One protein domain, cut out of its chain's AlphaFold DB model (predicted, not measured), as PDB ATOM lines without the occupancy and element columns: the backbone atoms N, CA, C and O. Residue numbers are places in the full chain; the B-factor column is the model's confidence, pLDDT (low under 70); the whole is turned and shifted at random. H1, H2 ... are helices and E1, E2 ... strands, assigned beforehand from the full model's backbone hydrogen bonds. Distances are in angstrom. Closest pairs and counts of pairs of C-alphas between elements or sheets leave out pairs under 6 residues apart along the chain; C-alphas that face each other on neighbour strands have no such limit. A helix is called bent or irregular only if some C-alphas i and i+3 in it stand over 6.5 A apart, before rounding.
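Overview. This is residues 75 to 280 of the 283 residues of an uncharacterized protein of Leptospira alstonii serovar Pingchang str. 80-412 (UniProt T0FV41). A strongly twisted five-strand sheet makes the core, with H4 packed on one face and residues 267 to 278 of the long helix H7 on the other. H6 and H7 form a helical hairpin reaching away from the sheet, with H2 packed on both; H1 and its long link lie at the opposite end of the longest axis. The printed part has 206 residues, with seven named helices and five named strands in the order H1 E1 H2 E2 H3 E3 H4 H5 E4 E5 H6 H7. The sheet, E2 E1 E3 E5 E4, is mixed, and the class is mixed, helices and strands. The whole is compact, with a radius of gyration of the C-alphas of 17.2 A and spans of 56 by 43 by 32 A.

Along the chain. H1, residues 75 to 80, begins with C-alpha 75 at (4.661, -33.011, -45.457). It is only just irregular: C-alphas 75 and 78 are 7.0 A apart. E1 is residues 102 to 106, H2 residues 130 to 144, 20.5 A long, and E2 residues 152 to 155. H3, residues 168 to 189, is 30.3 A long with a kink of 33 degrees near residue 177. E3 is residues 193 to 197, H4 198 to 205, H5 207 to 213, E4 217 to 221 and E5 224 to 229. H6, residues 232 to 243, is 16.2 A long. H7, residues 252 to 278, is 39.2 A long and ends with C-alpha 278 at (10.649, -13.263, -23.482).

Arrangement. E2 and E1 are parallel, with N 104 and O 152 at 2.8 A, within hydrogen-bond range. E1 and E3 are parallel, with N 105 and O 195 at 2.8 A. E3 and E5 are parallel, with N 196 and O 227 at 2.8 A. E4 and E5 are an antiparallel hairpin, with N 226 and O 218 at 2.7 A. E1, H2, E2 is a strand-helix-strand unit, two parallel neighbours joined through a helix; E2, H3, E3 is a split one, with E1 between its strands. Both crossovers are right-handed. H7 runs along E5, at 1 degree on the local plane and a height over the sheet of 9.2 A; H4 is on the opposite face. H3 is at the sheet's level and touches H4, closest at the C-alphas of Lys 172 and Val 204, 5.1 A. H4 touches H5, closest at the C-alphas of Ile 202 and Ala 210, 5.3 A. H6 touches H7 at a shallow tilt of 30 degrees, opposite ways, closest at the C-alphas of Val 238 and Glu 261, 6.1 A. H2 touches H6 with residues 131 to 136 alone, closest at the C-alphas of Ala 132 and Pro 232, 4.9 A. Every O i to N i+4 pair is within hydrogen-bond range in H2, H4, H5 and H7; H1 has 1 of 2, H3 16 of 18 and H6 7 of 8.

Size, cuts and confidence. The two C-alphas farthest apart, of Lys 82 and Asp 250, are 55.8 A apart. The printed part has no cut. The links H1 to E1, E1 to H2 and E2 to H3 are long. The mean pLDDT of the printed part is 90.4; residues 75 to 76, 114 and 116 to 117 are under 70.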
ATOM      1  N   ALA A  75       4.284 -31.626 -45.768       56.66
ATOM      2  CA  ALA A  75       4.661 -33.011 -45.457       56.66
ATOM      3  C   ALA A  75       5.532 -33.701 -46.528       56.66
ATOM      4  O   ALA A  75       6.030 -34.789 -46.279       56.66
ATOM      5  N   GLU A  76       5.716 -33.085 -47.695       65.94
ATOM      6  CA  GLU A  76       6.539 -33.551 -48.816       65.94
ATOM      7  C   GLU A  76       7.903 -32.845 -48.874       65.94
ATOM      8  O   GLU A  76       8.822 -33.376 -49.497       65.94
ATOM      9  N   ARG A  77       8.086 -31.688 -48.210       79.44
ATOM     10  CA  ARG A  77       9.348 -30.917 -48.262       79.44
ATOM     11  C   ARG A  77      10.565 -31.758 -47.872       79.44
ATOM     12  O   ARG A  77      11.566 -31.792 -48.587       79.44
ATOM     13  N   ASN A  78      10.468 -32.515 -46.781       82.62
ATOM     14  CA  ASN A  78      11.543 -33.411 -46.358       82.62
ATOM     15  C   ASN A  78      11.653 -34.679 -47.226       82.62
ATOM     16  O   ASN A  78      12.737 -35.258 -47.284       82.62
ATOM     17  N   PHE A  79      10.596 -35.096 -47.936       84.44
ATOM     18  CA  PHE A  79      10.647 -36.211 -48.893       84.44
ATOM     19  C   PHE A  79      11.443 -35.835 -50.142       84.44
ATOM     20  O   PHE A  79      12.305 -36.609 -50.573       84.44
ATOM     21  N   VAL A  80      11.233 -34.627 -50.669       86.06
ATOM     22  CA  VAL A  80      11.950 -34.134 -51.855       86.06
ATOM     23  C   VAL A  80      13.351 -33.602 -51.545       86.06
ATOM     24  O   VAL A  80      14.164 -33.465 -52.457       86.06
ATOM     25  N   CYS A  81      13.658 -33.325 -50.274       86.75
ATOM     26  CA  CYS A  81      14.967 -32.844 -49.843       86.75
ATOM     27  C   CYS A  81      16.098 -33.823 -50.215       86.75
ATOM     28  O   CYS A  81      16.006 -35.026 -49.967       86.75
ATOM     29  N   LYS A  82      17.192 -33.298 -50.780       89.62
ATOM     30  CA  LYS A  82      18.381 -34.067 -51.202       89.62
ATOM     31  C   LYS A  82      19.684 -33.585 -50.546       89.62
ATOM     32  O   LYS A  82      20.766 -33.922 -51.011       89.62
ATOM     33  N   LEU A  83      19.600 -32.797 -49.471       91.62
ATOM     34  CA  LEU A  83      20.778 -32.185 -48.830       91.62
ATOM     35  C   LEU A  83      21.715 -33.213 -48.162       91.62
ATOM     36  O   LEU A  83      22.912 -32.950 -48.003       91.62
ATOM     37  N   CYS A  84      21.195 -34.383 -47.787       91.44
ATOM     38  CA  CYS A  84      21.958 -35.468 -47.170       91.44
ATOM     39  C   CYS A  84      21.885 -36.731 -48.039       91.44
ATOM     40  O   CYS A  84      20.801 -37.273 -48.256       91.44
ATOM     41  N   VAL A  85      23.042 -37.190 -48.525       88.06
ATOM     42  CA  VAL A  85      23.173 -38.358 -49.420       88.06
ATOM     43  C   VAL A  85      22.991 -39.694 -48.698       88.06
ATOM     44  O   VAL A  85      22.617 -40.687 -49.306       88.06
ATOM     45  N   ASP A  86      23.231 -39.706 -47.392       89.44
ATOM     46  CA  ASP A  86      23.183 -40.858 -46.493       89.44
ATOM     47  C   ASP A  86      21.828 -41.010 -45.777       89.44
ATOM     48  O   ASP A  86      21.688 -41.790 -44.830       89.44
ATOM     49  N   ARG A  87      20.818 -40.253 -46.219       89.94
ATOM     50  CA  ARG A  87      19.439 -40.353 -45.736       89.94
ATOM     51  C   ARG A  87      18.881 -41.749 -46.027       89.94
ATOM     52  O   ARG A  87      18.816 -42.151 -47.184       89.94
ATOM     53  N   ILE A  88      18.376 -42.431 -44.996       88.56
ATOM     54  CA  ILE A  88      17.642 -43.698 -45.161       88.56
ATOM     55  C   ILE A  88      16.222 -43.408 -45.648       88.56
ATOM     56  O   ILE A  88      15.766 -43.970 -46.640       88.56
ATOM     57  N   SER A  89      15.510 -42.526 -44.948       87.62
ATOM     58  CA  SER A  89      14.131 -42.167 -45.278       87.62
ATOM     59  C   SER A  89      13.742 -40.813 -44.683       87.62
ATOM     60  O   SER A  89      14.399 -40.292 -43.779       87.62
ATOM     61  N   ALA A  90      12.678 -40.214 -45.213       88.75
ATOM     62  CA  ALA A  90      12.062 -39.019 -44.647       88.75
ATOM     63  C   ALA A  90      11.105 -39.398 -43.503       88.75
ATOM     64  O   ALA A  90      10.427 -40.426 -43.573       88.75
ATOM     65  N   ILE A  91      11.028 -38.569 -42.457       88.00
ATOM     66  CA  ILE A  91      10.054 -38.775 -41.378       88.00
ATOM     67  C   ILE A  91       8.673 -38.309 -41.852       88.00
ATOM     68  O   ILE A  91       8.510 -37.192 -42.342       88.00
ATOM     69  N   ARG A  92       7.656 -39.163 -41.713       83.88
ATOM     70  CA  ARG A  92       6.258 -38.780 -41.967       83.88
ATOM     71  C   ARG A  92       5.781 -37.816 -40.889       83.88
ATOM     72  O   ARG A  92       6.125 -37.990 -39.726       83.88
ATOM     73  N   ASN A  93       4.955 -36.844 -41.276       84.69
ATOM     74  CA  ASN A  93       4.430 -35.823 -40.361       84.69
ATOM     75  C   ASN A  93       5.562 -35.105 -39.614       84.69
ATOM     76  O   ASN A  93       5.502 -34.890 -38.406       84.69
ATOM     77  N   PHE A  94       6.629 -34.778 -40.351       90.19
ATOM     78  CA  PHE A  94       7.783 -34.104 -39.769       90.19
ATOM     79  C   PHE A  94       7.444 -32.696 -39.281       90.19
ATOM     80  O   PHE A  94       8.187 -32.195 -38.457       90.19
ATOM     81  N   LEU A  95       6.377 -32.066 -39.790       92.38
ATOM     82  CA  LEU A  95       5.798 -30.845 -39.236       92.38
ATOM     83  C   LEU A  95       4.348 -31.120 -38.832       92.38
ATOM     84  O   LEU A  95       3.530 -31.495 -39.674       92.38
ATOM     85  N   VAL A  96       4.030 -30.873 -37.567       91.69
ATOM     86  CA  VAL A  96       2.670 -30.820 -37.029       91.69
ATOM     87  C   VAL A  96       2.344 -29.355 -36.767       91.69
ATOM     88  O   VAL A  96       3.104 -28.660 -36.090       91.69
ATOM     89  N   LYS A  97       1.243 -28.866 -37.345       90.88
ATOM     90  CA  LYS A  97       0.862 -27.455 -37.235       90.88
ATOM     91  C   LYS A  97       0.128 -27.172 -35.930       90.88
ATOM     92  O   LYS A  97      -0.771 -27.921 -35.554       90.88
ATOM     93  N   GLY A  98       0.500 -26.060 -35.304       90.44
ATOM     94  CA  GLY A  98      -0.189 -25.479 -34.160       90.44
ATOM     95  C   GLY A  98      -0.953 -24.213 -34.539       90.44
ATOM     96  O   GLY A  98      -1.163 -23.916 -35.712       90.44
ATOM     97  N   ARG A  99      -1.367 -23.459 -33.520       91.06
ATOM     98  CA  ARG A  99      -1.998 -22.133 -33.644       91.06
ATOM     99  C   ARG A  99      -1.183 -21.033 -32.968       91.06
ATOM    100  O   ARG A  99      -1.287 -19.875 -33.353       91.06
ATOM    101  N   LYS A 100      -0.397 -21.375 -31.945       93.31
ATOM    102  CA  LYS A 100       0.501 -20.449 -31.255       93.31
ATOM    103  C   LYS A 100       1.838 -20.396 -31.993       93.31
ATOM    104  O   LYS A 100       2.313 -21.448 -32.414       93.31
ATOM    105  N   PRO A 101       2.484 -19.223 -32.107       95.12
ATOM    106  CA  PRO A 101       3.708 -19.041 -32.889       95.12
ATOM    107  C   PRO A 101       4.960 -19.579 -32.167       95.12
ATOM    108  O   PRO A 101       6.016 -18.947 -32.159       95.12
ATOM    109  N   ILE A 102       4.852 -20.745 -31.531       97.00
ATOM    110  CA  ILE A 102       5.944 -21.450 -30.862       97.00
ATOM    111  C   ILE A 102       6.204 -22.746 -31.618       97.00
ATOM    112  O   ILE A 102       5.287 -23.544 -31.820       97.00
ATOM    113  N   LEU A 103       7.461 -22.955 -32.007       97.94
ATOM    114  CA  LEU A 103       7.926 -24.162 -32.682       97.94
ATOM    115  C   LEU A 103       8.747 -25.031 -31.733       97.94
ATOM    116  O   LEU A 103       9.791 -24.625 -31.230       97.94
ATOM    117  N   VAL A 104       8.303 -26.262 -31.528       97.94
ATOM    118  CA  VAL A 104       9.028 -27.282 -30.779       97.94
ATOM    119  C   VAL A 104       9.861 -28.105 -31.756       97.94
ATOM    120  O   VAL A 104       9.327 -28.884 -32.546       97.94
ATOM    121  N   LEU A 105      11.179 -27.947 -31.691       97.69
ATOM    122  CA  LEU A 105      12.139 -28.767 -32.418       97.69
ATOM    123  C   LEU A 105      12.469 -29.999 -31.580       97.69
ATOM    124  O   LEU A 105      13.003 -29.895 -30.473       97.69
ATOM    125  N   HIS A 106      12.141 -31.169 -32.110       95.56
ATOM    126  CA  HIS A 106      12.335 -32.443 -31.429       95.56
ATOM    127  C   HIS A 106      12.803 -33.509 -32.416       95.56
ATOM    128  O   HIS A 106      12.719 -33.315 -33.619       95.56
ATOM    129  N   TYR A 107      13.321 -34.635 -31.931       93.06
ATOM    130  CA  TYR A 107      13.696 -35.741 -32.805       93.06
ATOM    131  C   TYR A 107      13.240 -37.052 -32.196       93.06
ATOM    132  O   TYR A 107      13.669 -37.418 -31.098       93.06
ATOM    133  N   THR A 108      12.355 -37.747 -32.904       89.31
ATOM    134  CA  THR A 108      11.873 -39.062 -32.478       89.31
ATOM    135  C   THR A 108      12.777 -40.193 -32.931       89.31
ATOM    136  O   THR A 108      12.749 -41.257 -32.319       89.31
ATOM    137  N   GLY A 109      13.624 -39.983 -33.940       85.31
ATOM    138  CA  GLY A 109      14.641 -40.956 -34.321       85.31
ATOM    139  C   GLY A 109      15.722 -41.118 -33.249       85.31
ATOM    140  O   GLY A 109      15.739 -40.426 -32.231       85.31
ATOM    141  N   GLU A 110      16.616 -42.081 -33.450       85.25
ATOM    142  CA  GLU A 110      17.691 -42.398 -32.509       85.25
ATOM    143  C   GLU A 110      19.028 -41.847 -32.997       85.25
ATOM    144  O   GLU A 110      19.303 -41.864 -34.198       85.25
ATOM    145  N   ILE A 111      19.840 -41.356 -32.060       85.19
ATOM    146  CA  ILE A 111      21.184 -40.830 -32.329       85.19
ATOM    147  C   ILE A 111      22.271 -41.635 -31.613       85.19
ATOM    148  O   ILE A 111      23.425 -41.592 -32.031       85.19
ATOM    149  N   ALA A 112      21.914 -42.371 -30.555       80.56
ATOM    150  CA  ALA A 112      22.836 -43.214 -29.813       80.56
ATOM    151  C   ALA A 112      22.990 -44.597 -30.474       80.56
ATOM    152  O   ALA A 112      21.998 -45.199 -30.897       80.56
ATOM    153  N   PRO A 113      24.214 -45.150 -30.529       74.00
ATOM    154  CA  PRO A 113      24.435 -46.502 -31.026       74.00
ATOM    155  C   PRO A 113      23.744 -47.547 -30.132       74.00
ATOM    156  O   PRO A 113      23.662 -47.387 -28.914       74.00
ATOM    157  N   GLY A 114      23.259 -48.634 -30.740       69.50
ATOM    158  CA  GLY A 114      22.720 -49.797 -30.020       69.50
ATOM    159  C   GLY A 114      21.262 -49.682 -29.563       69.50
ATOM    160  O   GLY A 114      20.778 -50.567 -28.861       69.50
ATOM    161  N   ARG A 115      20.542 -48.627 -29.960       71.19
ATOM    162  CA  ARG A 115      19.104 -48.478 -29.704       71.19
ATOM    163  C   ARG A 115      18.317 -48.555 -31.013       71.19
ATOM    164  O   ARG A 115      18.746 -47.973 -32.002       71.19
ATOM    165  N   PRO A 116      17.173 -49.257 -31.049       68.62
ATOM    166  CA  PRO A 116      16.401 -49.384 -32.276       68.62
ATOM    167  C   PRO A 116      15.934 -48.008 -32.759       68.62
ATOM    168  O   PRO A 116      15.531 -47.153 -31.967       68.62
ATOM    169  N   SER A 117      15.967 -47.805 -34.076       69.81
ATOM    170  CA  SER A 117      15.368 -46.622 -34.683       69.81
ATOM    171  C   SER A 117      13.864 -46.638 -34.443       69.81
ATOM    172  O   SER A 117      13.199 -47.635 -34.722       69.81
ATOM    173  N   PHE A 118      13.325 -45.521 -33.979       80.38
ATOM    174  CA  PHE A 118      11.889 -45.326 -33.882       80.38
ATOM    175  C   PHE A 118      11.356 -44.691 -35.172       80.38
ATOM    176  O   PHE A 118      12.018 -43.864 -35.799       80.38
ATOM    177  N   SER A 119      10.157 -45.092 -35.581       73.62
ATOM    178  CA  SER A 119       9.428 -44.489 -36.695       73.62
ATOM    179  C   SER A 119       7.985 -44.277 -36.271       73.62
ATOM    180  O   SER A 119       7.338 -45.207 -35.792       73.62
ATOM    181  N   LYS A 120       7.483 -43.056 -36.457       77.00
ATOM    182  CA  LYS A 120       6.088 -42.717 -36.177       77.00
ATOM    183  C   LYS A 120       5.158 -43.563 -37.042       77.00
ATOM    184  O   LYS A 120       5.296 -43.589 -38.266       77.00
ATOM    185  N   THR A 121       4.204 -44.229 -36.403       71.88
ATOM    186  CA  THR A 121       3.189 -45.048 -37.081       71.88
ATOM    187  C   THR A 121       1.865 -44.307 -37.251       71.88
ATOM    188  O   THR A 121       1.118 -44.619 -38.174       71.88
ATOM    189  N   SER A 122       1.598 -43.297 -36.413       77.44
ATOM    190  CA  SER A 122       0.393 -42.464 -36.461       77.44
ATOM    191  C   SER A 122       0.723 -40.999 -36.785       77.44
ATOM    192  O   SER A 122       1.730 -40.489 -36.287       77.44
ATOM    193  N   PRO A 123      -0.116 -40.297 -37.572       72.62
ATOM    194  CA  PRO A 123       0.014 -38.857 -37.787       72.62
ATOM    195  C   PRO A 123      -0.126 -38.002 -36.532       72.62
ATOM    196  O   PRO A 123       0.525 -36.967 -36.438       72.62
ATOM    197  N   ASP A 124      -0.917 -38.457 -35.562       78.88
ATOM    198  CA  ASP A 124      -1.179 -37.708 -34.328       78.88
ATOM    199  C   ASP A 124      -0.077 -37.867 -33.277       78.88
ATOM    200  O   ASP A 124      -0.146 -37.246 -32.216       78.88
ATOM    201  N   GLN A 125       0.907 -38.726 -33.546       84.94
ATOM    202  CA  GLN A 125       1.999 -39.000 -32.629       84.94
ATOM    203  C   GLN A 125       3.123 -37.977 -32.821       84.94
ATOM    204  O   GLN A 125       3.787 -37.928 -33.860       84.94
ATOM    205  N   ILE A 126       3.373 -37.189 -31.782       90.56
ATOM    206  CA  ILE A 126       4.421 -36.175 -31.727       90.56
ATOM    207  C   ILE A 126       5.689 -36.779 -31.120       90.56
ATOM    208  O   ILE A 126       6.744 -36.697 -31.748       90.56
ATOM    209  N   PHE A 127       5.598 -37.432 -29.957       91.31
ATOM    210  CA  PHE A 127       6.747 -38.017 -29.250       91.31
ATOM    211  C   PHE A 127       6.756 -39.547 -29.304       91.31
ATOM    212  O   PHE A 127       5.798 -40.191 -29.733       91.31
ATOM    213  N   ARG A 128       7.864 -40.165 -28.869       88.50
ATOM    214  CA  ARG A 128       8.016 -41.633 -28.930       88.50
ATOM    215  C   ARG A 128       6.961 -42.381 -28.113       88.50
ATOM    216  O   ARG A 128       6.569 -43.478 -28.504       88.50
ATOM    217  N   THR A 129       6.524 -41.813 -26.990       88.19
ATOM    218  CA  THR A 129       5.578 -42.457 -26.072       88.19
ATOM    219  C   THR A 129       4.464 -41.503 -25.653       88.19
ATOM    220  O   THR A 129       4.655 -40.285 -25.610       88.19
ATOM    221  N   LYS A 130       3.294 -42.060 -25.317       89.56
ATOM    222  CA  LYS A 130       2.141 -41.274 -24.852       89.56
ATOM    223  C   LYS A 130       2.414 -40.621 -23.503       89.56
ATOM    224  O   LYS A 130       2.008 -39.491 -23.278       89.56
ATOM    225  N   GLU A 131       3.159 -41.289 -22.631       90.94
ATOM    226  CA  GLU A 131       3.512 -40.773 -21.308       90.94
ATOM    227  C   GLU A 131       4.369 -39.506 -21.421       90.94
ATOM    228  O   GLU A 131       4.185 -38.559 -20.654       90.94
ATOM    229  N   ALA A 132       5.265 -39.459 -22.414       91.88
ATOM    230  CA  ALA A 132       6.064 -38.281 -22.721       91.88
ATOM    231  C   ALA A 132       5.194 -37.127 -23.257       91.88
ATOM    232  O   ALA A 132       5.372 -35.987 -22.824       91.88
ATOM    233  N   GLU A 133       4.226 -37.414 -24.137       92.88
ATOM    234  CA  GLU A 133       3.240 -36.427 -24.617       92.88
ATOM    235  C   GLU A 133       2.373 -35.875 -23.491       92.88
ATOM    236  O   GLU A 133       2.246 -34.661 -23.353       92.88
ATOM    237  N   GLU A 134       1.820 -36.737 -22.643       93.81
ATOM    238  CA  GLU A 134       0.998 -36.323 -21.507       93.81
ATOM    239  C   GLU A 134       1.797 -35.489 -20.507       93.81
ATOM    240  O   GLU A 134       1.308 -34.473 -20.009       93.81
ATOM    241  N   LEU A 135       3.035 -35.892 -20.208       93.69
ATOM    242  CA  LEU A 135       3.909 -35.147 -19.314       93.69
ATOM    243  C   LEU A 135       4.245 -33.765 -19.882       93.69
ATOM    244  O   LEU A 135       4.123 -32.770 -19.164       93.69
ATOM    245  N   PHE A 136       4.637 -33.690 -21.156       95.25
ATOM    246  CA  PHE A 136       4.872 -32.412 -21.825       95.25
ATOM    247  C   PHE A 136       3.604 -31.557 -21.825       95.25
ATOM    248  O   PHE A 136       3.654 -30.385 -21.460       95.25
ATOM    249  N   GLY A 137       2.457 -32.175 -22.112       95.31
ATOM    250  CA  GLY A 137       1.127 -31.587 -22.018       95.31
ATOM    251  C   GLY A 137       0.865 -30.909 -20.680       95.31
ATOM    252  O   GLY A 137       0.524 -29.729 -20.657       95.31
ATOM    253  N   ARG A 138       1.085 -31.619 -19.568       95.06
ATOM    254  CA  ARG A 138       0.914 -31.068 -18.214       95.06
ATOM    255  C   ARG A 138       1.845 -29.884 -17.943       95.06
ATOM    256  O   ARG A 138       1.417 -28.924 -17.311       95.06
ATOM    257  N   MET A 139       3.099 -29.940 -18.399       94.88
ATOM    258  CA  MET A 139       4.065 -28.852 -18.186       94.88
ATOM    259  C   MET A 139       3.709 -27.599 -18.990       94.88
ATOM    260  O   MET A 139       3.708 -26.505 -18.430       94.88
ATOM    261  N   ILE A 140       3.355 -27.754 -20.270       95.38
ATOM    262  CA  ILE A 140       2.934 -26.634 -21.121       95.38
ATOM    263  C   ILE A 140       1.633 -26.020 -20.608       95.38
ATOM    264  O   ILE A 140       1.582 -24.809 -20.415       95.38
ATOM    265  N   GLN A 141       0.626 -26.840 -20.289       95.25
ATOM    266  CA  GLN A 141      -0.639 -26.363 -19.728       95.25
ATOM    267  C   GLN A 141      -0.425 -25.599 -18.418       95.25
ATOM    268  O   GLN A 141      -1.054 -24.567 -18.201       95.25
ATOM    269  N   LYS A 142       0.471 -26.084 -17.549       95.25
ATOM    270  CA  LYS A 142       0.783 -25.422 -16.278       95.25
ATOM    271  C   LYS A 142       1.460 -24.067 -16.475       95.25
ATOM    272  O   LYS A 142       1.147 -23.149 -15.726       95.25
ATOM    273  N   GLN A 143       2.385 -23.946 -17.427       94.56
ATOM    274  CA  GLN A 143       3.117 -22.696 -17.628       94.56
ATOM    275  C   GLN A 143       2.327 -21.678 -18.455       94.56
ATOM    276  O   GLN A 143       2.237 -20.513 -18.090       94.56
ATOM    277  N   PHE A 144       1.759 -22.117 -19.572       91.75
ATOM    278  CA  PHE A 144       1.167 -21.217 -20.552       91.75
ATOM    279  C   PHE A 144      -0.362 -21.137 -20.494       91.75
ATOM    280  O   PHE A 144      -0.949 -20.258 -21.118       91.75
ATOM    281  N   GLY A 145      -1.025 -22.053 -19.785       91.62
ATOM    282  CA  GLY A 145      -2.487 -22.088 -19.685       91.62
ATOM    283  C   GLY A 145      -3.208 -22.683 -20.900       91.62
ATOM    284  O   GLY A 145      -4.434 -22.772 -20.881       91.62
ATOM    285  N   PHE A 146      -2.482 -23.140 -21.921       91.06
ATOM    286  CA  PHE A 146      -3.045 -23.729 -23.138       91.06
ATOM    287  C   PHE A 146      -2.500 -25.138 -23.417       91.06
ATOM    288  O   PHE A 146      -1.490 -25.568 -22.845       91.06
ATOM    289  N   GLY A 147      -3.162 -25.867 -24.317       91.25
ATOM    290  CA  GLY A 147      -2.803 -27.245 -24.629       91.25
ATOM    291  C   GLY A 147      -1.516 -27.333 -25.450       91.25
ATOM    292  O   GLY A 147      -1.291 -26.544 -26.360       91.25
ATOM    293  N   HIS A 148      -0.678 -28.348 -25.200       94.00
ATOM    294  CA  HIS A 148       0.580 -28.516 -25.949       94.00
ATOM    295  C   HIS A 148       0.377 -28.623 -27.471       94.00
ATOM    296  O   HIS A 148       1.172 -28.087 -28.233       94.00
ATOM    297  N   ARG A 149      -0.733 -29.221 -27.925       92.81
ATOM    298  CA  ARG A 149      -1.090 -29.331 -29.354       92.81
ATOM    299  C   ARG A 149      -1.346 -27.990 -30.048       92.81
ATOM    300  O   ARG A 149      -1.509 -27.959 -31.261       92.81
ATOM    301  N   GLU A 150      -1.397 -26.889 -29.306       93.19
ATOM    302  CA  GLU A 150      -1.476 -25.553 -29.887       93.19
ATOM    303  C   GLU A 150      -0.119 -25.060 -30.400       93.19
ATOM    304  O   GLU A 150      -0.082 -24.075 -31.134       93.19
ATOM    305  N   PHE A 151       0.984 -25.735 -30.072       95.88
ATOM    306  CA  PHE A 151       2.309 -25.457 -30.624       95.88
ATOM    307  C   PHE A 151       2.532 -26.133 -31.970       95.88
ATOM    308  O   PHE A 151       1.933 -27.160 -32.287       95.88
ATOM    309  N   TYR A 152       3.432 -25.554 -32.757       96.50
ATOM    310  CA  TYR A 152       4.006 -26.234 -33.906       96.50
ATOM    311  C   TYR A 152       5.061 -27.225 -33.423       96.50
ATOM    312  O   TYR A 152       5.805 -26.937 -32.488       96.50
ATOM    313  N   TYR A 153       5.173 -28.373 -34.085       96.00
ATOM    314  CA  TYR A 153       6.203 -29.370 -33.800       96.00
ATOM    315  C   TYR A 153       6.913 -29.750 -35.076       96.00
ATOM    316  O   TYR A 153       6.253 -30.093 -36.052       96.00
ATOM    317  N   GLN A 154       8.242 -29.727 -35.062       95.44
ATOM    318  CA  GLN A 154       9.045 -30.132 -36.201       95.44
ATOM    319  C   GLN A 154      10.141 -31.121 -35.806       95.44
ATOM    320  O   GLN A 154      10.891 -30.896 -34.855       95.44
ATOM    321  N   GLU A 155      10.259 -32.196 -36.584       94.19
ATOM    322  CA  GLU A 155      11.370 -33.137 -36.504       94.19
ATOM    323  C   GLU A 155      12.666 -32.454 -36.944       94.19
ATOM    324  O   GLU A 155      12.763 -31.900 -38.045       94.19
ATOM    325  N   TYR A 156      13.672 -32.506 -36.082       95.31
ATOM    326  CA  TYR A 156      14.943 -31.830 -36.262       95.31
ATOM    327  C   TYR A 156      16.081 -32.705 -35.714       95.31
ATOM    328  O   TYR A 156      16.358 -32.660 -34.512       95.31
ATOM    329  N   PRO A 157      16.726 -33.532 -36.558       94.19
ATOM    330  CA  PRO A 157      16.623 -33.569 -38.024       94.19
ATOM    331  C   PRO A 157      15.313 -34.175 -38.569       94.19
ATOM    332  O   PRO A 157      14.711 -35.051 -37.961       94.19
ATOM    333  N   ALA A 158      14.901 -33.766 -39.776       92.88
ATOM    334  CA  ALA A 158      13.624 -34.166 -40.393       92.88
ATOM    335  C   ALA A 158      13.627 -35.548 -41.091       92.88
ATOM    336  O   ALA A 158      12.672 -35.906 -41.792       92.88
ATOM    337  N   CYS A 159      14.718 -36.308 -40.981       91.25
ATOM    338  CA  CYS A 159      14.953 -37.563 -41.702       91.25
ATOM    339  C   CYS A 159      15.578 -38.626 -40.790       91.25
ATOM    340  O   CYS A 159      16.208 -38.296 -39.788       91.25
ATOM    341  N   ILE A 160      15.439 -39.894 -41.179       89.31
ATOM    342  CA  ILE A 160      16.027 -41.051 -40.499       89.31
ATOM    343  C   ILE A 160      17.389 -41.371 -41.122       89.31
ATOM    344  O   ILE A 160      17.538 -41.422 -42.348       89.31
ATOM    345  N   PHE A 161      18.373 -41.635 -40.262       89.69
ATOM    346  CA  PHE A 161      19.750 -41.964 -40.633       89.69
ATOM    347  C   PHE A 161      20.256 -43.204 -39.889       89.69
ATOM    348  O   PHE A 161      19.691 -43.626 -38.876       89.69
ATOM    349  N   ALA A 162      21.354 -43.782 -40.381       86.81
ATOM    350  CA  ALA A 162      21.992 -44.950 -39.780       86.81
ATOM    351  C   ALA A 162      22.744 -44.580 -38.489       86.81
ATOM    352  O   ALA A 162      23.948 -44.324 -38.513       86.81
ATOM    353  N   HIS A 163      22.053 -44.573 -37.348       82.38
ATOM    354  CA  HIS A 163      22.640 -44.217 -36.047       82.38
ATOM    355  C   HIS A 163      23.834 -45.104 -35.648       82.38
ATOM    356  O   HIS A 163      24.775 -44.614 -35.037       82.38
ATOM    357  N   SER A 164      23.855 -46.380 -36.050       82.00
ATOM    358  CA  SER A 164      24.962 -47.311 -35.779       82.00
ATOM    359  C   SER A 164      26.263 -46.975 -36.514       82.00
ATOM    360  O   SER A 164      27.325 -47.434 -36.108       82.00
ATOM    361  N   LYS A 165      26.185 -46.184 -37.591       84.25
ATOM    362  CA  LYS A 165      27.328 -45.765 -38.416       84.25
ATOM    363  C   LYS A 165      27.588 -44.259 -38.343       84.25
ATOM    364  O   LYS A 165      28.389 -43.756 -39.118       84.25
ATOM    365  N   SER A 166      26.879 -43.547 -37.468       87.50
ATOM    366  CA  SER A 166      26.953 -42.088 -37.371       87.50
ATOM    367  C   SER A 166      27.726 -41.665 -36.133       87.50
ATOM    368  O   SER A 166      27.511 -42.203 -35.048       87.50
ATOM    369  N   ASN A 167      28.583 -40.664 -36.282       90.12
ATOM    370  CA  ASN A 167      29.251 -39.985 -35.177       90.12
ATOM    371  C   ASN A 167      28.579 -38.625 -34.879       90.12
ATOM    372  O   ASN A 167      27.623 -38.215 -35.541       90.12
ATOM    373  N   ALA A 168      29.067 -37.912 -33.860       89.31
ATOM    374  CA  ALA A 168      28.516 -36.615 -33.460       89.31
ATOM    375  C   ALA A 168      28.621 -35.539 -34.560       89.31
ATOM    376  O   ALA A 168      27.718 -34.715 -34.696       89.31
ATOM    377  N   GLN A 169      29.689 -35.560 -35.361       91.44
ATOM    378  CA  GLN A 169      29.896 -34.607 -36.450       91.44
ATOM    379  C   GLN A 169      28.916 -34.846 -37.607       91.44
ATOM    380  O   GLN A 169      28.401 -33.882 -38.172       91.44
ATOM    381  N   ASP A 170      28.597 -36.106 -37.914       92.75
ATOM    382  CA  ASP A 170      27.585 -36.442 -38.923       92.75
ATOM    383  C   ASP A 170      26.212 -35.889 -38.520       92.75
ATOM    384  O   ASP A 170      25.511 -35.274 -39.327       92.75
ATOM    385  N   TRP A 171      25.831 -36.070 -37.249       93.06
ATOM    386  CA  TRP A 171      24.573 -35.546 -36.713       93.06
ATOM    387  C   TRP A 171      24.510 -34.027 -36.755       93.06
ATOM    388  O   TRP A 171      23.490 -33.480 -37.180       93.06
ATOM    389  N   LYS A 172      25.608 -33.362 -36.396       94.25
ATOM    390  CA  LYS A 172      25.726 -31.911 -36.483       94.25
ATOM    391  C   LYS A 172      25.523 -31.419 -37.913       94.25
ATOM    392  O   LYS A 172      24.609 -30.637 -38.152       94.25
ATOM    393  N   LEU A 173      26.268 -31.964 -38.877       94.06
ATOM    394  CA  LEU A 173      26.170 -31.566 -40.285       94.06
ATOM    395  C   LEU A 173      24.760 -31.782 -40.859       94.06
ATOM    396  O   LEU A 173      24.237 -30.941 -41.590       94.06
ATOM    397  N   ARG A 174      24.123 -32.918 -40.550       94.44
ATOM    398  CA  ARG A 174      22.751 -33.211 -41.003       94.44
ATOM    399  C   ARG A 174      21.738 -32.240 -40.403       94.44
ATOM    400  O   ARG A 174      20.791 -31.852 -41.086       94.44
ATOM    401  N   THR A 175      21.930 -31.859 -39.146       94.44
ATOM    402  CA  THR A 175      21.033 -30.947 -38.434       94.44
ATOM    403  C   THR A 175      21.204 -29.511 -38.933       94.44
ATOM    404  O   THR A 175      20.205 -28.877 -39.256       94.44
ATOM    405  N   GLU A 176      22.441 -29.055 -39.152       94.38
ATOM    406  CA  GLU A 176      22.756 -27.772 -39.806       94.38
ATOM    407  C   GLU A 176      22.126 -27.677 -41.202       94.38
ATOM    408  O   GLU A 176      21.466 -26.698 -41.539       94.38
ATOM    409  N   LYS A 177      22.223 -28.735 -42.016       95.00
ATOM    410  CA  LYS A 177      21.531 -28.788 -43.317       95.00
ATOM    411  C   LYS A 177      20.009 -28.712 -43.179       95.00
ATOM    412  O   LYS A 177      19.333 -28.169 -44.051       95.00
ATOM    413  N   CYS A 178      19.459 -29.263 -42.100       95.00
ATOM    414  CA  CYS A 178      18.027 -29.240 -41.824       95.00
ATOM    415  C   CYS A 178      17.536 -27.865 -41.329       95.00
ATOM    416  O   CYS A 178      16.328 -27.629 -41.319       95.00
ATOM    417  N   GLU A 179      18.437 -26.945 -40.972       95.62
ATOM    418  CA  GLU A 179      18.106 -25.577 -40.553       95.62
ATOM    419  C   GLU A 179      17.331 -24.818 -41.639       95.62
ATOM    420  O   GLU A 179      16.436 -24.042 -41.319       95.62
ATOM    421  N   VAL A 180      17.590 -25.104 -42.922       94.00
ATOM    422  CA  VAL A 180      16.831 -24.544 -44.058       94.00
ATOM    423  C   VAL A 180      15.331 -24.812 -43.905       94.00
ATOM    424  O   VAL A 180      14.520 -23.909 -44.071       94.00
ATOM    425  N   GLN A 181      14.954 -26.027 -43.500       93.69
ATOM    426  CA  GLN A 181      13.550 -26.389 -43.288       93.69
ATOM    427  C   GLN A 181      12.947 -25.672 -42.078       93.69
ATOM    428  O   GLN A 181      11.754 -25.388 -42.061       93.69
ATOM    429  N   VAL A 182      13.748 -25.403 -41.042       96.25
ATOM    430  CA  VAL A 182      13.298 -24.649 -39.865       96.25
ATOM    431  C   VAL A 182      13.086 -23.180 -40.228       96.25
ATOM    432  O   VAL A 182      12.045 -22.631 -39.890       96.25
ATOM    433  N   LYS A 183      14.018 -22.569 -40.972       96.00
ATOM    434  CA  LYS A 183      13.905 -21.197 -41.496       96.00
ATOM    435  C   LYS A 183      12.640 -21.015 -42.327       96.00
ATOM    436  O   LYS A 183      11.847 -20.129 -42.033       96.00
ATOM    437  N   GLU A 184      12.393 -21.922 -43.270       94.19
ATOM    438  CA  GLU A 184      11.156 -21.904 -44.055       94.19
ATOM    439  C   GLU A 184       9.904 -21.968 -43.167       94.19
ATOM    440  O   GLU A 184       8.960 -21.222 -43.399       94.19
ATOM    441  N   THR A 185       9.883 -22.838 -42.147       95.50
ATOM    442  CA  THR A 185       8.754 -22.921 -41.203       95.50
ATOM    443  C   THR A 185       8.594 -21.633 -40.391       95.50
ATOM    444  O   THR A 185       7.466 -21.192 -40.177       95.50
ATOM    445  N   ILE A 186       9.693 -21.012 -39.949       95.94
ATOM    446  CA  ILE A 186       9.654 -19.729 -39.232       95.94
ATOM    447  C   ILE A 186       8.996 -18.659 -40.099       95.94
ATOM    448  O   ILE A 186       8.079 -17.973 -39.640       95.94
ATOM    449  N   ASP A 187       9.415 -18.561 -41.358       94.75
ATOM    450  CA  ASP A 187       8.939 -17.537 -42.281       94.75
ATOM    451  C   ASP A 187       7.485 -17.767 -42.709       94.75
ATOM    452  O   ASP A 187       6.702 -16.808 -42.773       94.75
ATOM    453  N   SER A 188       7.107 -19.022 -42.981       92.38
ATOM    454  CA  SER A 188       5.769 -19.374 -43.465       92.38
ATOM    455  C   SER A 188       4.715 -19.339 -42.363       92.38
ATOM    456  O   SER A 188       3.618 -18.836 -42.584       92.38
ATOM    457  N   GLU A 189       5.041 -19.839 -41.168       93.69
ATOM    458  CA  GLU A 189       4.102 -19.944 -40.041       93.69
ATOM    459  C   GLU A 189       4.240 -18.786 -39.041       93.69
ATOM    460  O   GLU A 189       3.569 -18.766 -38.012       93.69
ATOM    461  N   LYS A 190       5.109 -17.808 -39.338       94.12
ATOM    462  CA  LYS A 190       5.378 -16.634 -38.493       94.12
ATOM    463  C   LYS A 190       5.749 -17.024 -37.063       94.12
ATOM    464  O   LYS A 190       5.254 -16.422 -36.113       94.12
ATOM    465  N   ILE A 191       6.629 -18.015 -36.920       96.62
ATOM    466  CA  ILE A 191       7.125 -18.471 -35.617       96.62
ATOM    467  C   ILE A 191       7.874 -17.335 -34.919       96.62
ATOM    468  O   ILE A 191       8.581 -16.548 -35.546       96.62
ATOM    469  N   LYS A 192       7.697 -17.257 -33.602       96.19
ATOM    470  CA  LYS A 192       8.200 -16.190 -32.733       96.19
ATOM    471  C   LYS A 192       9.052 -16.712 -31.590       96.19
ATOM    472  O   LYS A 192       9.835 -15.957 -31.037       96.19
ATOM    473  N   GLY A 193       8.940 -17.994 -31.265       97.19
ATOM    474  CA  GLY A 193       9.798 -18.642 -30.286       97.19
ATOM    475  C   GLY A 193      10.042 -20.104 -30.623       97.19
ATOM    476  O   GLY A 193       9.206 -20.758 -31.249       97.19
ATOM    477  N   ILE A 194      11.187 -20.625 -30.191       98.06
ATOM    478  CA  ILE A 194      11.575 -22.017 -30.408       98.06
ATOM    479  C   ILE A 194      11.853 -22.725 -29.082       98.06
ATOM    480  O   ILE A 194      12.525 -22.207 -28.196       98.06
ATOM    481  N   ILE A 195      11.375 -23.957 -28.961       97.62
ATOM    482  CA  ILE A 195      11.755 -24.876 -27.890       97.62
ATOM    483  C   ILE A 195      12.571 -26.000 -28.525       97.62
ATOM    484  O   ILE A 195      12.036 -26.787 -29.300       97.62
ATOM    485  N   LEU A 196      13.858 -26.090 -28.203       97.44
ATOM    486  CA  LEU A 196      14.756 -27.132 -28.694       97.44
ATOM    487  C   LEU A 196      14.879 -28.250 -27.653       97.44
ATOM    488  O   LEU A 196      15.440 -28.053 -26.574       97.44
ATOM    489  N   LEU A 197      14.349 -29.432 -27.965       95.38
ATOM    490  CA  LEU A 197      14.320 -30.565 -27.038       95.38
ATOM    491  C   LEU A 197      15.582 -31.431 -27.117       95.38
ATOM    492  O   LEU A 197      16.235 -31.529 -28.153       95.38
ATOM    493  N   GLY A 198      15.886 -32.104 -26.003       88.31
ATOM    494  CA  GLY A 198      17.141 -32.813 -25.732       88.31
ATOM    495  C   GLY A 198      17.790 -33.558 -26.904       88.31
ATOM    496  O   GLY A 198      18.945 -33.286 -27.207       88.31
ATOM    497  N   THR A 199      17.097 -34.473 -27.589       90.56
ATOM    498  CA  THR A 199      17.711 -35.244 -28.689       90.56
ATOM    499  C   THR A 199      18.145 -34.346 -29.852       90.56
ATOM    500  O   THR A 199      19.252 -34.493 -30.365       90.56
ATOM    501  N   SER A 200      17.314 -33.370 -30.219       94.56
ATOM    502  CA  SER A 200      17.655 -32.361 -31.224       94.56
ATOM    503  C   SER A 200      18.783 -31.453 -30.744       94.56
ATOM    504  O   SER A 200      19.702 -31.172 -31.503       94.56
ATOM    505  N   ALA A 201      18.781 -31.054 -29.469       94.50
ATOM    506  CA  ALA A 201      19.869 -30.270 -28.888       94.50
ATOM    507  C   ALA A 201      21.213 -31.015 -28.952       94.50
ATOM    508  O   ALA A 201      22.230 -30.419 -29.302       94.50
ATOM    509  N   ILE A 202      21.217 -32.323 -28.674       93.62
ATOM    510  CA  ILE A 202      22.408 -33.173 -28.802       93.62
ATOM    511  C   ILE A 202      22.843 -33.266 -30.267       93.62
ATOM    512  O   ILE A 202      24.040 -33.219 -30.537       93.62
ATOM    513  N   ALA A 203      21.904 -33.362 -31.212       93.06
ATOM    514  CA  ALA A 203      22.230 -33.387 -32.634       93.06
ATOM    515  C   ALA A 203      22.864 -32.066 -33.114       93.06
ATOM    516  O   ALA A 203      23.776 -32.106 -33.931       93.06
ATOM    517  N   VAL A 204      22.442 -30.913 -32.575       93.44
ATOM    518  CA  VAL A 204      23.009 -29.590 -32.905       93.44
ATOM    519  C   VAL A 204      24.368 -29.359 -32.235       93.44
ATOM    520  O   VAL A 204      25.328 -28.940 -32.880       93.44
ATOM    521  N   TYR A 205      24.453 -29.577 -30.921       92.00
ATOM    522  CA  TYR A 205      25.580 -29.111 -30.107       92.00
ATOM    523  C   TYR A 205      26.553 -30.217 -29.691       92.00
ATOM    524  O   TYR A 205      27.662 -29.914 -29.254       92.00
ATOM    525  N   GLY A 206      26.163 -31.484 -29.809       91.69
ATOM    526  CA  GLY A 206      26.816 -32.590 -29.115       91.69
ATOM    527  C   GLY A 206      26.356 -32.700 -27.658       91.69
ATOM    528  O   GLY A 206      25.746 -31.791 -27.100       91.69
ATOM    529  N   LYS A 207      26.631 -33.847 -27.025       90.31
ATOM    530  CA  LYS A 207      26.075 -34.200 -25.706       90.31
ATOM    531  C   LYS A 207      26.476 -33.225 -24.595       90.31
ATOM    532  O   LYS A 207      25.612 -32.779 -23.848       90.31
ATOM    533  N   GLU A 208      27.764 -32.917 -24.482       91.62
ATOM    534  CA  GLU A 208      28.305 -32.074 -23.405       91.62
ATOM    535  C   GLU A 208      27.790 -30.641 -23.524       91.62
ATOM    536  O   GLU A 208      27.143 -30.128 -22.616       91.62
ATOM    537  N   LYS A 209      27.943 -30.038 -24.704       91.38
ATOM    538  CA  LYS A 209      27.472 -28.677 -24.953       91.38
ATOM    539  C   LYS A 209      25.947 -28.556 -24.891       91.38
ATOM    540  O   LYS A 209      25.439 -27.545 -24.423       91.38
ATOM    541  N   ALA A 210      25.187 -29.575 -25.306       91.69
ATOM    542  CA  ALA A 210      23.734 -29.563 -25.132       91.69
ATOM    543  C   ALA A 210      23.343 -29.466 -23.651       91.69
ATOM    544  O   ALA A 210      22.425 -28.718 -23.330       91.69
ATOM    545  N   LEU A 211      24.055 -30.169 -22.757       90.62
ATOM    546  CA  LEU A 211      23.852 -30.079 -21.308       90.62
ATOM    547  C   LEU A 211      24.192 -28.687 -20.761       90.62
ATOM    548  O   LEU A 211      23.458 -28.185 -19.918       90.62
ATOM    549  N   GLU A 212      25.250 -28.044 -21.256       91.19
ATOM    550  CA  GLU A 212      25.611 -26.670 -20.865       91.19
ATOM    551  C   GLU A 212      24.575 -25.626 -21.304       91.19
ATOM    552  O   GLU A 212      24.358 -24.623 -20.618       91.19
ATOM    553  N   MET A 213      23.942 -25.858 -22.457       91.69
ATOM    554  CA  MET A 213      22.935 -24.965 -23.037       91.69
ATOM    555  C   MET A 213      21.546 -25.138 -22.420       91.69
ATOM    556  O   MET A 213      20.682 -24.285 -22.621       91.69
ATOM    557  N   MET A 214      21.325 -26.205 -21.651       89.69
ATOM    558  CA  MET A 214      20.063 -26.470 -20.966       89.69
ATOM    559  C   MET A 214      19.588 -25.275 -20.143       89.69
ATOM    560  O   MET A 214      20.312 -24.748 -19.300       89.69
ATOM    561  N   GLY A 215      18.342 -24.869 -20.367       84.69
ATOM    562  CA  GLY A 215      17.714 -23.752 -19.670       84.69
ATOM    563  C   GLY A 215      18.214 -22.370 -20.067       84.69
ATOM    564  O   GLY A 215      17.663 -21.382 -19.585       84.69
ATOM    565  N   ARG A 216      19.211 -22.269 -20.952       86.94
ATOM    566  CA  ARG A 216      19.622 -20.988 -21.523       86.94
ATOM    567  C   ARG A 216      18.651 -20.595 -22.626       86.94
ATOM    568  O   ARG A 216      18.259 -21.423 -23.449       86.94
ATOM    569  N   THR A 217      18.307 -19.314 -22.658       86.94
ATOM    570  CA  THR A 217      17.609 -18.725 -23.796       86.94
ATOM    571  C   THR A 217      18.627 -18.087 -24.728       86.94
ATOM    572  O   THR A 217      19.350 -17.173 -24.333       86.94
ATOM    573  N   LEU A 218      18.671 -18.583 -25.952       92.12
ATOM    574  CA  LEU A 218      19.550 -18.174 -27.040       92.12
ATOM    575  C   LEU A 218      18.700 -17.567 -28.152       92.12
ATOM    576  O   LEU A 218      17.479 -17.672 -28.102       92.12
ATOM    577  N   ASP A 219      19.328 -17.012 -29.176       91.88
ATOM    578  CA  ASP A 219      18.628 -16.652 -30.406       91.88
ATOM    579  C   ASP A 219      18.911 -17.721 -31.463       91.88
ATOM    580  O   ASP A 219      20.067 -18.060 -31.719       91.88
ATOM    581  N   PHE A 220      17.855 -18.289 -32.048       92.56
ATOM    582  CA  PHE A 220      17.997 -19.216 -33.177       92.56
ATOM    583  C   PHE A 220      18.273 -18.451 -34.473       92.56
ATOM    584  O   PHE A 220      19.156 -18.804 -35.248       92.56
ATOM    585  N   LEU A 221      17.531 -17.363 -34.665       92.12
ATOM    586  CA  LEU A 221      17.777 -16.302 -35.637       92.12
ATOM    587  C   LEU A 221      17.665 -14.967 -34.899       92.12
ATOM    588  O   LEU A 221      17.027 -14.932 -33.843       92.12
ATOM    589  N   PRO A 222      18.219 -13.868 -35.438       91.19
ATOM    590  CA  PRO A 222      18.015 -12.544 -34.862       91.19
ATOM    591  C   PRO A 222      16.527 -12.278 -34.582       91.19
ATOM    592  O   PRO A 222      15.704 -12.312 -35.495       91.19
ATOM    593  N   GLY A 223      16.181 -12.055 -33.310       89.31
ATOM    594  CA  GLY A 223      14.806 -11.790 -32.870       89.31
ATOM    595  C   GLY A 223      13.906 -13.017 -32.663       89.31
ATOM    596  O   GLY A 223      12.741 -12.835 -32.318       89.31
ATOM    597  N   ILE A 224      14.410 -14.245 -32.840       95.00
ATOM    598  CA  ILE A 224      13.675 -15.489 -32.557       95.00
ATOM    599  C   ILE A 224      14.314 -16.193 -31.350       95.00
ATOM    600  O   ILE A 224      15.255 -16.980 -31.531       95.00
ATOM    601  N   PRO A 225      13.822 -15.941 -30.121       95.75
ATOM    602  CA  PRO A 225      14.335 -16.602 -28.933       95.75
ATOM    603  C   PRO A 225      14.092 -18.110 -28.995       95.75
ATOM    604  O   PRO A 225      13.030 -18.594 -29.390       95.75
ATOM    605  N   MET A 226      15.079 -18.860 -28.534       96.75
ATOM    606  CA  MET A 226      15.078 -20.305 -28.423       96.75
ATOM    607  C   MET A 226      15.490 -20.724 -27.021       96.75
ATOM    608  O   MET A 226      16.500 -20.253 -26.507       96.75
ATOM    609  N   ILE A 227      14.763 -21.659 -26.420       96.81
ATOM    610  CA  ILE A 227      15.172 -22.294 -25.166       96.81
ATOM    611  C   ILE A 227      15.490 -23.771 -25.371       96.81
ATOM    612  O   ILE A 227      14.774 -24.479 -26.076       96.81
ATOM    613  N   VAL A 228      16.568 -24.242 -24.739       95.88
ATOM    614  CA  VAL A 228      16.942 -25.661 -24.749       95.88
ATOM    615  C   VAL A 228      16.370 -26.354 -23.519       95.88
ATOM    616  O   VAL A 228      16.675 -25.961 -22.392       95.88
ATOM    617  N   LEU A 229      15.566 -27.397 -23.719       94.94
ATOM    618  CA  LEU A 229      14.924 -28.151 -22.638       94.94
ATOM    619  C   LEU A 229      15.250 -29.641 -22.700       94.94
ATOM    620  O   LEU A 229      15.600 -30.211 -23.737       94.94
ATOM    621  N   ARG A 230      15.064 -30.307 -21.557       91.38
ATOM    622  CA  ARG A 230      15.235 -31.758 -21.455       91.38
ATOM    623  C   ARG A 230      14.136 -32.420 -22.279       91.38
ATOM    624  O   ARG A 230      13.012 -31.926 -22.318       91.38
ATOM    625  N   SER A 231      14.448 -33.546 -22.918       89.31
ATOM    626  CA  SER A 231      13.423 -34.300 -23.644       89.31
ATOM    627  C   SER A 231      12.351 -34.822 -22.663       89.31
ATOM    628  O   SER A 231      12.707 -35.316 -21.584       89.31
ATOM    629  N   PRO A 232      11.057 -34.736 -23.021       91.19
ATOM    630  CA  PRO A 232       9.961 -35.289 -22.230       91.19
ATOM    631  C   PRO A 232      10.123 -36.780 -21.923       91.19
ATOM    632  O   PRO A 232       9.798 -37.215 -20.822       91.19
ATOM    633  N   GLU A 233      10.701 -37.553 -22.843       89.75
ATOM    634  CA  GLU A 233      10.982 -38.979 -22.661       89.75
ATOM    635  C   GLU A 233      11.941 -39.235 -21.493       89.75
ATOM    636  O   GLU A 233      11.717 -40.145 -20.695       89.75
ATOM    637  N   ALA A 234      12.987 -38.416 -21.351       87.06
ATOM    638  CA  ALA A 234      13.946 -38.563 -20.258       87.06
ATOM    639  C   ALA A 234      13.297 -38.304 -18.889       87.06
ATOM    640  O   ALA A 234      13.617 -38.979 -17.914       87.06
ATOM    641  N   ILE A 235      12.366 -37.352 -18.811       89.62
ATOM    642  CA  ILE A 235      11.657 -37.021 -17.567       89.62
ATOM    643  C   ILE A 235      10.599 -38.087 -17.271       89.62
ATOM    644  O   ILE A 235      10.469 -38.541 -16.135       89.62
ATOM    645  N   SER A 236       9.882 -38.534 -18.305       90.94
ATOM    646  CA  SER A 236       8.900 -39.608 -18.193       90.94
ATOM    647  C   SER A 236       9.544 -40.903 -17.706       90.94
ATOM    648  O   SER A 236       8.921 -41.622 -16.935       90.94
ATOM    649  N   ALA A 237      10.787 -41.200 -18.099       88.69
ATOM    650  CA  ALA A 237      11.505 -42.374 -17.611       88.69
ATOM    651  C   ALA A 237      11.742 -42.330 -16.089       88.69
ATOM    652  O   ALA A 237      11.565 -43.349 -15.419       88.69
ATOM    653  N   VAL A 238      12.083 -41.161 -15.532       90.50
ATOM    654  CA  VAL A 238      12.242 -40.976 -14.076       90.50
ATOM    655  C   VAL A 238      10.892 -41.113 -13.366       90.50
ATOM    656  O   VAL A 238      10.792 -41.833 -12.373       90.50
ATOM    657  N   GLU A 239       9.832 -40.512 -13.916       91.06
ATOM    658  CA  GLU A 239       8.475 -40.627 -13.363       91.06
ATOM    659  C   GLU A 239       7.980 -42.084 -13.365       91.06
ATOM    660  O   GLU A 239       7.417 -42.554 -12.375       91.06
ATOM    661  N   THR A 240       8.232 -42.833 -14.441       90.62
ATOM    662  CA  THR A 240       7.903 -44.262 -14.529       90.62
ATOM    663  C   THR A 240       8.727 -45.087 -13.544       90.62
ATOM    664  O   THR A 240       8.166 -45.946 -12.864       90.62
ATOM    665  N   LYS A 241      10.031 -44.804 -13.399       90.00
ATOM    666  CA  LYS A 241      10.889 -45.464 -12.402       90.00
ATOM    667  C   LYS A 241      10.342 -45.268 -10.986       90.00
ATOM    668  O   LYS A 241      10.292 -46.229 -10.226       90.00
ATOM    669  N   ARG A 242       9.876 -44.060 -10.647       91.94
ATOM    670  CA  ARG A 242       9.236 -43.785  -9.352       91.94
ATOM    671  C   ARG A 242       7.915 -44.532  -9.186       91.94
ATOM    672  O   ARG A 242       7.676 -45.114  -8.132       91.94
ATOM    673  N   LYS A 243       7.037 -44.498 -10.196       90.56
ATOM    674  CA  LYS A 243       5.715 -45.154 -10.142       90.56
ATOM    675  C   LYS A 243       5.820 -46.668  -9.982       90.56
ATOM    676  O   LYS A 243       5.019 -47.248  -9.260       90.56
ATOM    677  N   ASN A 244       6.820 -47.271 -10.620       92.12
ATOM    678  CA  ASN A 244       7.035 -48.715 -10.624       92.12
ATOM    679  C   ASN A 244       8.030 -49.176  -9.547       92.12
ATOM    680  O   ASN A 244       8.470 -50.323  -9.577       92.12
ATOM    681  N   PHE A 245       8.416 -48.298  -8.618       92.25
ATOM    682  CA  PHE A 245       9.313 -48.665  -7.532       92.25
ATOM    683  C   PHE A 245       8.635 -49.689  -6.612       92.25
ATOM    684  O   PHE A 245       7.564 -49.428  -6.066       92.25
ATOM    685  N   THR A 246       9.257 -50.856  -6.452       90.44
ATOM    686  CA  THR A 246       8.699 -51.999  -5.708       90.44
ATOM    687  C   THR A 246       9.097 -52.030  -4.231       90.44
ATOM    688  O   THR A 246       8.555 -52.833  -3.475       90.44
ATOM    689  N   GLY A 247      10.036 -51.178  -3.805       88.50
ATOM    690  CA  GLY A 247      10.458 -51.059  -2.409       88.50
ATOM    691  C   GLY A 247       9.530 -50.181  -1.558       88.50
ATOM    692  O   GLY A 247       8.505 -49.679  -2.019       88.50
ATOM    693  N   SER A 248       9.916 -49.957  -0.298       89.81
ATOM    694  CA  SER A 248       9.163 -49.074   0.604       89.81
ATOM    695  C   SER A 248       9.152 -47.627   0.097       89.81
ATOM    696  O   SER A 248      10.194 -47.088  -0.285       89.81
ATOM    697  N   LYS A 249       7.987 -46.972   0.158       88.75
ATOM    698  CA  LYS A 249       7.834 -45.548  -0.186       88.75
ATOM    699  C   LYS A 249       8.560 -44.613   0.784       88.75
ATOM    700  O   LYS A 249       8.838 -43.484   0.411       88.75
ATOM    701  N   ASP A 250       8.923 -45.102   1.964       88.06
ATOM    702  CA  ASP A 250       9.703 -44.344   2.950       88.06
ATOM    703  C   ASP A 250      11.210 -44.637   2.844       88.06
ATOM    704  O   ASP A 250      12.010 -44.174   3.654       88.06
ATOM    705  N   SER A 251      11.624 -45.441   1.857       91.56
ATOM    706  CA  SER A 251      13.038 -45.740   1.637       91.56
ATOM    707  C   SER A 251      13.801 -44.523   1.113       91.56
ATOM    708  O   SER A 251      13.289 -43.719   0.329       91.56
ATOM    709  N   PHE A 252      15.080 -44.437   1.488       92.69
ATOM    710  CA  PHE A 252      15.999 -43.413   0.987       92.69
ATOM    711  C   PHE A 252      16.074 -43.392  -0.548       92.69
ATOM    712  O   PHE A 252      16.156 -42.327  -1.159       92.69
ATOM    713  N   GLU A 253      16.005 -44.563  -1.186       91.00
ATOM    714  CA  GLU A 253      16.029 -44.678  -2.644       91.00
ATOM    715  C   GLU A 253      14.776 -44.069  -3.292       91.00
ATOM    716  O   GLU A 253      14.897 -43.285  -4.235       91.00
ATOM    717  N   PHE A 254      13.580 -44.356  -2.761       92.94
ATOM    718  CA  PHE A 254      12.338 -43.776  -3.276       92.94
ATOM    719  C   PHE A 254      12.327 -42.248  -3.151       92.94
ATOM    720  O   PHE A 254      12.016 -41.551  -4.121       92.94
ATOM    721  N   GLU A 255      12.706 -41.720  -1.985       92.69
ATOM    722  CA  GLU A 255      12.775 -40.274  -1.761       92.69
ATOM    723  C   GLU A 255      13.834 -39.606  -2.649       92.69
ATOM    724  O   GLU A 255      13.602 -38.512  -3.165       92.69
ATOM    725  N   THR A 256      14.949 -40.286  -2.939       92.81
ATOM    726  CA  THR A 256      15.960 -39.790  -3.888       92.81
ATOM    727  C   THR A 256      15.393 -39.674  -5.305       92.81
ATOM    728  O   THR A 256      15.508 -38.612  -5.919       92.81
ATOM    729  N   ILE A 257      14.717 -40.715  -5.810       91.56
ATOM    730  CA  ILE A 257      14.102 -40.705  -7.152       91.56
ATOM    731  C   ILE A 257      13.018 -39.622  -7.241       91.56
ATOM    732  O   ILE A 257      12.932 -38.885  -8.223       91.56
ATOM    733  N   LYS A 258      12.184 -39.501  -6.206       93.31
ATOM    734  CA  LYS A 258      11.122 -38.492  -6.121       93.31
ATOM    735  C   LYS A 258      11.686 -37.075  -6.101       93.31
ATOM    736  O   LYS A 258      11.181 -36.215  -6.823       93.31
ATOM    737  N   LYS A 259      12.736 -36.827  -5.317       94.25
ATOM    738  CA  LYS A 259      13.408 -35.526  -5.267       94.25
ATOM    739  C   LYS A 259      14.042 -35.177  -6.611       94.25
ATOM    740  O   LYS A 259      13.912 -34.038  -7.056       94.25
ATOM    741  N   GLU A 260      14.673 -36.146  -7.274       92.88
ATOM    742  CA  GLU A 260      15.221 -35.974  -8.622       92.88
ATOM    743  C   GLU A 260      14.119 -35.584  -9.622       92.88
ATOM    744  O   GLU A 260      14.251 -34.577 -10.320       92.88
ATOM    745  N   GLU A 261      12.999 -36.317  -9.646       93.00
ATOM    746  CA  GLU A 261      11.854 -36.025 -10.517       93.00
ATOM    747  C   GLU A 261      11.318 -34.602 -10.307       93.00
ATOM    748  O   GLU A 261      11.129 -33.863 -11.279       93.00
ATOM    749  N   ILE A 262      11.075 -34.216  -9.051       93.12
ATOM    750  CA  ILE A 262      10.548 -32.894  -8.690       93.12
ATOM    751  C   ILE A 262      11.521 -31.802  -9.133       93.12
ATOM    752  O   ILE A 262      11.117 -30.890  -9.854       93.12
ATOM    753  N   THR A 263      12.805 -31.945  -8.797       92.81
ATOM    754  CA  THR A 263      13.846 -30.964  -9.141       92.81
ATOM    755  C   THR A 263      13.918 -30.740 -10.654       92.81
ATOM    756  O   THR A 263      13.990 -29.603 -11.121       92.81
ATOM    757  N   ILE A 264      13.846 -31.814 -11.450       91.00
ATOM    758  CA  ILE A 264      13.856 -31.714 -12.915       91.00
ATOM    759  C   ILE A 264      12.610 -30.973 -13.420       91.00
ATOM    760  O   ILE A 264      12.727 -30.089 -14.271       91.00
ATOM    761  N   LYS A 265      11.420 -31.314 -12.913       93.56
ATOM    762  CA  LYS A 265      10.158 -30.690 -13.341       93.56
ATOM    763  C   LYS A 265      10.102 -29.209 -12.982       93.56
ATOM    764  O   LYS A 265       9.718 -28.398 -13.820       93.56
ATOM    765  N   GLU A 266      10.505 -28.848 -11.770       93.50
ATOM    766  CA  GLU A 266      10.550 -27.456 -11.313       93.50
ATOM    767  C   GLU A 266      11.567 -26.633 -12.103       93.50
ATOM    768  O   GLU A 266      11.260 -25.513 -12.518       93.50
ATOM    769  N   SER A 267      12.736 -27.208 -12.401       91.31
ATOM    770  CA  SER A 267      13.727 -26.571 -13.270       91.31
ATOM    771  C   SER A 267      13.154 -26.275 -14.658       91.31
ATOM    772  O   SER A 267      13.395 -25.194 -15.189       91.31
ATOM    773  N   ILE A 268      12.399 -27.201 -15.253       92.81
ATOM    774  CA  ILE A 268      11.818 -27.012 -16.590       92.81
ATOM    775  C   ILE A 268      10.701 -25.975 -16.569       92.81
ATOM    776  O   ILE A 268      10.644 -25.137 -17.460       92.81
ATOM    777  N   LEU A 269       9.832 -25.998 -15.558       94.75
ATOM    778  CA  LEU A 269       8.788 -24.980 -15.418       94.75
ATOM    779  C   LEU A 269       9.398 -23.585 -15.260       94.75
ATOM    780  O   LEU A 269       8.977 -22.658 -15.938       94.75
ATOM    781  N   SER A 270      10.453 -23.456 -14.454       93.62
ATOM    782  CA  SER A 270      11.176 -22.189 -14.292       93.62
ATOM    783  C   SER A 270      11.788 -21.704 -15.613       93.62
ATOM    784  O   SER A 270      11.702 -20.529 -15.955       93.62
ATOM    785  N   GLN A 271      12.365 -22.617 -16.399       93.75
ATOM    786  CA  GLN A 271      12.906 -22.326 -17.730       93.75
ATOM    787  C   GLN A 271      11.813 -21.894 -18.715       93.75
ATOM    788  O   GLN A 271      11.976 -20.907 -19.432       93.75
ATOM    789  N   LEU A 272      10.679 -22.598 -18.735       94.38
ATOM    790  CA  LEU A 272       9.533 -22.242 -19.565       94.38
ATOM    791  C   LEU A 272       8.938 -20.886 -19.161       94.38
ATOM    792  O   LEU A 272       8.529 -20.142 -20.046       94.38
ATOM    793  N   ALA A 273       8.937 -20.539 -17.872       93.94
ATOM    794  CA  ALA A 273       8.515 -19.222 -17.398       93.94
ATOM    795  C   ALA A 273       9.412 -18.104 -17.939       93.94
ATOM    796  O   ALA A 273       8.912 -17.147 -18.523       93.94
ATOM    797  N   LEU A 274      10.738 -18.263 -17.845       91.75
ATOM    798  CA  LEU A 274      11.691 -17.310 -18.428       91.75
ATOM    799  C   LEU A 274      11.509 -17.167 -19.945       91.75
ATOM    800  O   LEU A 274      11.619 -16.073 -20.495       91.75
ATOM    801  N   PHE A 275      11.225 -18.274 -20.631       94.19
ATOM    802  CA  PHE A 275      10.962 -18.263 -22.065       94.19
ATOM    803  C   PHE A 275       9.643 -17.563 -22.415       94.19
ATOM    804  O   PHE A 275       9.618 -16.750 -23.335       94.19
ATOM    805  N   GLN A 276       8.570 -17.831 -21.669       93.12
ATOM    806  CA  GLN A 276       7.286 -17.151 -21.829       93.12
ATOM    807  C   GLN A 276       7.426 -15.646 -21.595       93.12
ATOM    808  O   GLN A 276       6.864 -14.862 -22.354       93.12
ATOM    809  N   ASP A 277       8.219 -15.241 -20.603       91.56
ATOM    810  CA  ASP A 277       8.501 -13.835 -20.325       91.56
ATOM    811  C   ASP A 277       9.155 -13.127 -21.517       91.56
ATOM    812  O   ASP A 277       8.775 -12.002 -21.834       91.56
ATOM    813  N   LYS A 278      10.068 -13.796 -22.235       89.56
ATOM    814  CA  LYS A 278      10.649 -13.263 -23.482       89.56
ATOM    815  C   LYS A 278       9.653 -13.170 -24.640       89.56
ATOM    816  O   LYS A 278       9.930 -12.484 -25.618       89.56
ATOM    817  N   LEU A 279       8.531 -13.878 -24.554       90.19
ATOM    818  CA  LEU A 279       7.488 -13.921 -25.576       90.19
ATOM    819  C   LEU A 279       6.244 -13.103 -25.200       90.19
ATOM    820  O   LEU A 279       5.254 -13.164 -25.925       90.19
ATOM    821  N   LYS A 280       6.274 -12.344 -24.094       83.69
ATOM    822  CA  LYS A 280       5.118 -11.596 -23.562       83.69
ATOM    823  C   LYS A 280       4.445 -10.680 -24.577       83.69
ATOM    824  O   LYS A 280       3.226 -10.591 -24.582       83.69
TER     825      LYS A 280